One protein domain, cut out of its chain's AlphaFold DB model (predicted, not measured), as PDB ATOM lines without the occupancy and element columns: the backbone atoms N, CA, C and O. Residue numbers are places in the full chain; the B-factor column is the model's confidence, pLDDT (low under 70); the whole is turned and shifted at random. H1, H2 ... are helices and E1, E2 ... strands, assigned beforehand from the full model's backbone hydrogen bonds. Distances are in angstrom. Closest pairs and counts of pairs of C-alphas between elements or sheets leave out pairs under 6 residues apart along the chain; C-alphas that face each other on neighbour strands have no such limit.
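This is residues 8 to 53 and 64 to 73 of the 73 residues of the protein "Aminoacyl-tRNA hydrolase" of Chryseobacterium arachidis (UniProt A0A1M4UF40). The model is an open loop of three parts: the long helix H1 makes one side, the short helix H2 sits at the turn, and the strand E1 comes back slantwise toward the end where H1 began. A separate piece without a named element, residues 64 to 73, passes beside H1. The printed part has 56 residues with two named helices and one named strand, in the order H1, H2, E1, and its class is mixed, helices and strands. It is only just loose, close to compact, with a radius of gyration of the C-alphas of 12.4 A and spans of 34 by 24 by 18 A.

After residues 8 to 15, H1, residues 16 to 30, is joined by a tight link of 4 residues to H2, residues 35 to 41. The two helices are close but not clearly touching, with the closest C-alphas, those of Tyr 28 and Met 37, 6.7 A apart. They run opposite ways at a steep tilt of 39 degrees. Another tight link of 4 residues joins H2 to E1, residues 46 to 52, which pairs with no named strand. The closest C-alphas of H2 and E1, those of Trp 40 and Arg 46, are 7.6 A apart. The closest C-alphas of H1 and E1, those of Thr 20 and Val 49, are also 7.6 A apart. In H1 and H2 every O i to N i+4 pair is within hydrogen-bond range.

H1 begins at C-alpha 16 at (38.869, 100.930, 50.819) and measures 20.8 A from first to last C-alpha. H2 measures 10.0 A. E1 measures 19.5 A and ends at C-alpha 52 at (27.134, 102.902, 46.680).

The two C-alphas farthest apart, those of Gly 43 and His 73, are 35.0 A apart. Residues 54 to 63 are not printed, and C-alphas 53 and 64 are 15.1 A apart across this cut. Mean pLDDT of the printed part is 81.8, and residues 64 to 73 are under 70.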
ATOM      1  N   LYS A   8      30.180 100.457  50.507       90.44
ATOM      2  CA  LYS A   8      29.275 101.488  51.023       90.44
ATOM      3  C   LYS A   8      30.003 102.832  51.141       90.44
ATOM      4  O   LYS A   8      31.197 102.881  51.433       90.44
ATOM      5  N   ASN A   9      29.287 103.921  50.897       92.88
ATOM      6  CA  ASN A   9      29.823 105.282  50.921       92.88
ATOM      7  C   ASN A   9      30.200 105.796  52.323       92.88
ATOM      8  O   ASN A   9      30.889 106.807  52.421       92.88
ATOM      9  N   ASP A  10      29.784 105.105  53.382       92.50
ATOM     10  CA  ASP A  10      30.128 105.390  54.778       92.50
ATOM     11  C   ASP A  10      31.464 104.759  55.220       92.50
ATOM     12  O   ASP A  10      31.955 105.032  56.317       92.50
ATOM     13  N   ILE A  11      32.096 103.951  54.363       88.50
ATOM     14  CA  ILE A  11      33.391 103.332  54.647       88.50
ATOM     15  C   ILE A  11      34.521 104.370  54.541       88.50
ATOM     16  O   ILE A  11      34.647 105.044  53.514       88.50
ATOM     17  N   PRO A  12      35.427 104.454  55.538       92.12
ATOM     18  CA  PRO A  12      36.582 105.341  55.468       92.12
ATOM     19  C   PRO A  12      37.435 105.080  54.224       92.12
ATOM     20  O   PRO A  12      37.905 103.962  54.001       92.12
ATOM     21  N   TYR A  13      37.712 106.133  53.449       89.19
ATOM     22  CA  TYR A  13      38.455 106.043  52.184       89.19
ATOM     23  C   TYR A  13      39.798 105.309  52.323       89.19
ATOM     24  O   TYR A  13      40.162 104.494  51.478       89.19
ATOM     25  N   LYS A  14      40.512 105.544  53.432       93.06
ATOM     26  CA  LYS A  14      41.802 104.896  53.728       93.06
ATOM     27  C   LYS A  14      41.697 103.373  53.864       93.06
ATOM     28  O   LYS A  14      42.676 102.683  53.601       93.06
ATOM     29  N   SER A  15      40.532 102.851  54.242       88.88
ATOM     30  CA  SER A  15      40.303 101.414  54.392       88.88
ATOM     31  C   SER A  15      39.947 100.745  53.062       88.88
ATOM     32  O   SER A  15      40.244  99.568  52.883       88.88
ATOM     33  N   VAL A  16      39.373 101.476  52.097       90.00
ATOM     34  CA  VAL A  16      38.869 100.930  50.819       90.00
ATOM     35  C   VAL A  16      39.869 100.000  50.106       90.00
ATOM     36  O   VAL A  16      39.451  98.909  49.703       90.00
ATOM     37  N   PRO A  17      41.176 100.318  49.982       92.06
ATOM     38  CA  PRO A  17      42.135  99.411  49.343       92.06
ATOM     39  C   PRO A  17      42.252  98.048  50.040       92.06
ATOM     40  O   PRO A  17      42.244  97.013  49.376       92.06
ATOM     41  N   VAL A  18      42.304  98.026  51.375       91.50
ATOM     42  CA  VAL A  18      42.414  96.784  52.158       91.50
ATOM     43  C   VAL A  18      41.129  95.972  52.036       91.50
ATOM     44  O   VAL A  18      41.158  94.793  51.693       91.50
ATOM     45  N   ILE A  19      39.975  96.607  52.228       88.88
ATOM     46  CA  ILE A  19      38.675  95.923  52.203       88.88
ATOM     47  C   ILE A  19      38.420  95.292  50.831       88.88
ATOM     48  O   ILE A  19      38.000  94.138  50.732       88.88
ATOM     49  N   THR A  20      38.729  96.020  49.756       90.19
ATOM     50  CA  THR A  20      38.565  95.523  48.384       90.19
ATOM     51  C   THR A  20      39.558  94.406  48.043       90.19
ATOM     52  O   THR A  20      39.198  93.474  47.317       90.19
ATOM     53  N   ALA A  21      40.773  94.421  48.601       90.12
ATOM     54  CA  ALA A  21      41.718  93.311  48.472       90.12
ATOM     55  C   ALA A  21      41.192  92.030  49.145       90.12
ATOM     56  O   ALA A  21      41.153  90.976  48.505       90.12
ATOM     57  N   HIS A  22      40.709  92.131  50.389       88.75
ATOM     58  CA  HIS A  22      40.114  91.004  51.115       88.75
ATOM     59  C   HIS A  22      38.871  90.456  50.405       88.75
ATOM     60  O   HIS A  22      38.751  89.244  50.224       88.75
ATOM     61  N   ALA A  23      37.985  91.337  49.930       87.62
ATOM     62  CA  ALA A  23      36.802  90.941  49.174       87.62
ATOM     63  C   ALA A  23      37.195  90.148  47.917       87.62
ATOM     64  O   ALA A  23      36.690  89.051  47.686       87.62
ATOM     65  N   SER A  24      38.161  90.647  47.142       89.00
ATOM     66  CA  SER A  24      38.663  89.956  45.953       89.00
ATOM     67  C   SER A  24      39.171  88.541  46.248       89.00
ATOM     68  O   SER A  24      38.911  87.638  45.455       89.00
ATOM     69  N   LEU A  25      39.893  88.341  47.356       89.75
ATOM     70  CA  LEU A  25      40.405  87.025  47.742       89.75
ATOM     71  C   LEU A  25      39.279  86.089  48.195       89.75
ATOM     72  O   LEU A  25      39.237  84.931  47.785       89.75
ATOM     73  N   ALA A  26      38.340  86.590  49.001       87.81
ATOM     74  CA  ALA A  26      37.184  85.816  49.444       87.81
ATOM     75  C   ALA A  26      36.330  85.334  48.258       87.81
ATOM     76  O   ALA A  26      35.887  84.186  48.236       87.81
ATOM     77  N   CYS A  27      36.154  86.177  47.239       86.50
ATOM     78  CA  CYS A  27      35.482  85.796  45.998       86.50
ATOM     79  C   CYS A  27      36.219  84.719  45.237       86.50
ATOM     80  O   CYS A  27      35.592  83.760  44.800       86.50
ATOM     81  N   TYR A  28      37.530  84.888  45.064       89.25
ATOM     82  CA  TYR A  28      38.333  83.885  44.388       89.25
ATOM     83  C   TYR A  28      38.161  82.527  45.073       89.25
ATOM     84  O   TYR A  28      37.756  81.580  44.415       89.25
ATOM     85  N   ARG A  29      38.318  82.462  46.404       90.31
ATOM     86  CA  ARG A  29      38.129  81.217  47.169       90.31
ATOM     87  C   ARG A  29      36.729  80.622  47.025       90.31
ATOM     88  O   ARG A  29      36.584  79.411  46.953       90.31
ATOM     89  N   LYS A  30      35.685  81.455  47.000       88.25
ATOM     90  CA  LYS A  30      34.296  80.981  46.883       88.25
ATOM     91  C   LYS A  30      33.979  80.392  45.504       88.25
ATOM     92  O   LYS A  30      33.102  79.541  45.400       88.25
ATOM     93  N   PHE A  31      34.651  80.865  44.458       89.44
ATOM     94  CA  PHE A  31      34.341  80.528  43.069       89.44
ATOM     95  C   PHE A  31      35.548  79.965  42.319       89.44
ATOM     96  O   PHE A  31      35.582  80.044  41.099       89.44
ATOM     97  N   GLU A  32      36.536  79.405  43.012       91.38
ATOM     98  CA  GLU A  32      37.815  78.985  42.421       91.38
ATOM     99  C   GLU A  32      37.657  77.978  41.272       91.38
ATOM    100  O   GLU A  32      38.417  78.017  40.309       91.38
ATOM    101  N   SER A  33      36.625  77.134  41.330       94.00
ATOM    102  CA  SER A  33      36.288  76.146  40.302       94.00
ATOM    103  C   SER A  33      35.385  76.683  39.187       94.00
ATOM    104  O   SER A  33      35.088  75.969  38.232       94.00
ATOM    105  N   ASN A  34      34.915  77.928  39.284       92.25
ATOM    106  CA  ASN A  34      34.050  78.526  38.278       92.25
ATOM    107  C   ASN A  34      34.867  78.937  37.043       92.25
ATOM    108  O   ASN A  34      35.854  79.659  37.166       92.25
ATOM    109  N   GLU A  35      34.418  78.565  35.843       93.06
ATOM    110  CA  GLU A  35      35.112  78.880  34.583       93.06
ATOM    111  C   GLU A  35      35.388  80.379  34.406       93.06
ATOM    112  O   GLU A  35      36.476  80.770  33.975       93.06
ATOM    113  N   ASN A  36      34.444  81.235  34.813       90.00
ATOM    114  CA  ASN A  36      34.635  82.678  34.765       90.00
ATOM    115  C   ASN A  36      35.714  83.137  35.761       90.00
ATOM    116  O   ASN A  36      36.512  84.025  35.472       90.00
ATOM    117  N   MET A  37      35.793  82.525  36.942       90.50
ATOM    118  CA  MET A  37      36.855  82.846  37.897       90.50
ATOM    119  C   MET A  37      38.226  82.412  37.371       90.50
ATOM    120  O   MET A  37      39.176  83.193  37.421       90.50
ATOM    121  N   ILE A  38      38.304  81.209  36.796       92.56
ATOM    122  CA  ILE A  38      39.523  80.640  36.206       92.56
ATOM    123  C   ILE A  38      40.027  81.524  35.058       92.56
ATOM    124  O   ILE A  38      41.207  81.862  35.002       92.56
ATOM    125  N   GLN A  39      39.149  81.962  34.159       91.69
ATOM    126  CA  GLN A  39      39.523  82.882  33.081       91.69
ATOM    127  C   GLN A  39      39.928  84.270  33.602       91.69
ATOM    128  O   GLN A  39      40.774  84.939  33.009       91.69
ATOM    129  N   TRP A  40      39.315  84.743  34.690       90.31
ATOM    130  CA  TRP A  40      39.641  86.047  35.258       90.31
ATOM    131  C   TRP A  40      41.009  86.053  35.950       90.31
ATOM    132  O   TRP A  40      41.772  86.997  35.729       90.31
ATOM    133  N   ILE A  41      41.334  85.012  36.731       91.25
ATOM    134  CA  ILE A  41      42.613  84.903  37.454       91.25
ATOM    135  C   ILE A  41      43.800  84.685  36.508       91.25
ATOM    136  O   ILE A  41      44.869  85.233  36.752       91.25
ATOM    137  N   HIS A  42      43.606  83.965  35.396       93.06
ATOM    138  CA  HIS A  42      44.639  83.761  34.369       93.06
ATOM    139  C   HIS A  42      44.708  84.898  33.329       93.06
ATOM    140  O   HIS A  42      45.530  84.853  32.416       93.06
ATOM    141  N   GLY A  43      43.840  85.910  33.434       88.81
ATOM    142  CA  GLY A  43      43.812  87.073  32.545       88.81
ATOM    143  C   GLY A  43      44.418  88.335  33.172       88.81
ATOM    144  O   GLY A  43      45.168  88.292  34.137       88.81
ATOM    145  N   ILE A  44      44.017  89.512  32.668       86.44
ATOM    146  CA  ILE A  44      44.460  90.836  33.173       86.44
ATOM    147  C   ILE A  44      43.890  91.151  34.582       86.44
ATOM    148  O   ILE A  44      44.094  92.242  35.105       86.44
ATOM    149  N   PHE A  45      43.141  90.228  35.204       84.62
ATOM    150  CA  PHE A  45      42.660  90.337  36.590       84.62
ATOM    151  C   PHE A  45      42.004  91.696  36.923       84.62
ATOM    152  O   PHE A  45      42.251  92.336  37.947       84.62
ATOM    153  N   ARG A  46      41.157  92.196  36.012       89.12
ATOM    154  CA  ARG A  46      40.562  93.537  36.130       89.12
ATOM    155  C   ARG A  46      39.523  93.586  37.250       89.12
ATOM    156  O   ARG A  46      38.620  92.744  37.294       89.12
ATOM    157  N   LYS A  47      39.605  94.621  38.085       88.69
ATOM    158  CA  LYS A  47      38.647  94.922  39.158       88.69
ATOM    159  C   LYS A  47      38.023  96.290  38.934       88.69
ATOM    160  O   LYS A  47      38.692  97.203  38.458       88.69
ATOM    161  N   VAL A  48      36.756  96.418  39.290       91.12
ATOM    162  CA  VAL A  48      36.036  97.690  39.329       91.12
ATOM    163  C   VAL A  48      35.483  97.849  40.733       91.12
ATOM    164  O   VAL A  48      34.797  96.958  41.227       91.12
ATOM    165  N   VAL A  49      35.809  98.963  41.378       90.62
ATOM    166  CA  VAL A  49      35.289  99.304  42.701       90.62
ATOM    167  C   VAL A  49      34.203 100.353  42.511       90.62
ATOM    168  O   VAL A  49      34.470 101.404  41.929       90.62
ATOM    169  N   CYS A  50      32.994 100.059  42.978       91.06
ATOM    170  CA  CYS A  50      31.869 100.987  42.939       91.06
ATOM    171  C   CYS A  50      31.511 101.402  44.361       91.06
ATOM    172  O   CYS A  50      31.325 100.546  45.230       91.06
ATOM    173  N   ILE A  51      31.385 102.707  44.578       90.62
ATOM    174  CA  ILE A  51      30.858 103.258  45.824       90.62
ATOM    175  C   ILE A  51      29.342 103.370  45.681       90.62
ATOM    176  O   ILE A  51      28.868 103.853  44.656       90.62
ATOM    177  N   VAL A  52      28.601 102.915  46.687       91.69
ATOM    178  CA  VAL A  52      27.134 102.902  46.680       91.69
ATOM    179  C   VAL A  52      26.560 103.395  48.002       91.69
ATOM    180  O   VAL A  52      27.219 103.329  49.041       91.69
ATOM    181  N   ASN A  53      25.315 103.856  47.981       93.81
ATOM    182  CA  ASN A  53      24.548 104.122  49.198       93.81
ATOM    183  C   ASN A  53      23.911 102.836  49.775       93.81
ATOM    184  O   ASN A  53      23.978 101.758  49.182       93.81
ATOM    185  N   LEU A  64      25.259  90.388  43.233       55.75
ATOM    186  CA  LEU A  64      26.688  90.520  42.984       55.75
ATOM    187  C   LEU A  64      27.506  89.591  43.874       55.75
ATOM    188  O   LEU A  64      27.160  89.273  45.006       55.75
ATOM    189  N   ILE A  65      28.628  89.157  43.309       53.34
ATOM    190  CA  ILE A  65      29.485  88.089  43.820       53.34
ATOM    191  C   ILE A  65      30.230  88.478  45.118       53.34
ATOM    192  O   ILE A  65      30.747  87.595  45.802       53.34
ATOM    193  N   LEU A  66      30.222  89.752  45.531       51.38
ATOM    194  CA  LEU A  66      30.860  90.203  46.772       51.38
ATOM    195  C   LEU A  66      30.161  91.391  47.433       51.38
ATOM    196  O   LEU A  66      30.247  92.521  46.953       51.38
ATOM    197  N   CYS A  67      29.603  91.137  48.612       44.81
ATOM    198  CA  CYS A  67      29.302  92.146  49.619       44.81
ATOM    199  C   CYS A  67      30.227  91.929  50.814       44.81
ATOM    200  O   CYS A  67      30.105  90.922  51.503       44.81
ATOM    201  N   TYR A  68      31.129  92.875  51.071       50.19
ATOM    202  CA  TYR A  68      31.788  92.985  52.370       50.19
ATOM    203  C   TYR A  68      31.303  94.265  53.046       50.19
ATOM    204  O   TYR A  68      31.758  95.361  52.738       50.19
ATOM    205  N   SER A  69      30.363  94.103  53.974       38.25
ATOM    206  CA  SER A  69      30.300  94.964  55.151       38.25
ATOM    207  C   SER A  69      31.299  94.348  56.121       38.25
ATOM    208  O   SER A  69      31.089  93.214  56.552       38.25
ATOM    209  N   LEU A  70      32.421  95.005  56.409       38.31
ATOM    210  CA  LEU A  70      33.261  94.563  57.521       38.31
ATOM    211  C   LEU A  70      32.490  94.826  58.811       38.31
ATOM    212  O   LEU A  70      32.610  95.892  59.401       38.31
ATOM    213  N   ASN A  71      31.726  93.835  59.263       33.59
ATOM    214  CA  ASN A  71      31.532  93.653  60.693       33.59
ATOM    215  C   ASN A  71      32.857  93.103  61.234       33.59
ATOM    216  O   ASN A  71      33.018  91.898  61.407       33.59
ATOM    217  N   LEU A  72      33.841  93.993  61.390       29.38
ATOM    218  CA  LEU A  72      34.954  93.781  62.309       29.38
ATOM    219  C   LEU A  72      34.357  93.901  63.714       29.38
ATOM    220  O   LEU A  72      34.242  95.003  64.244       29.38
ATOM    221  N   HIS A  73      33.892  92.774  64.246       31.61
ATOM    222  CA  HIS A  73      33.852  92.564  65.687       31.61
ATOM    223  C   HIS A  73      35.194  91.977  66.114       31.61
ATOM    224  O   HIS A  73      35.690  91.087  65.385       31.61
TER     225      HIS A  73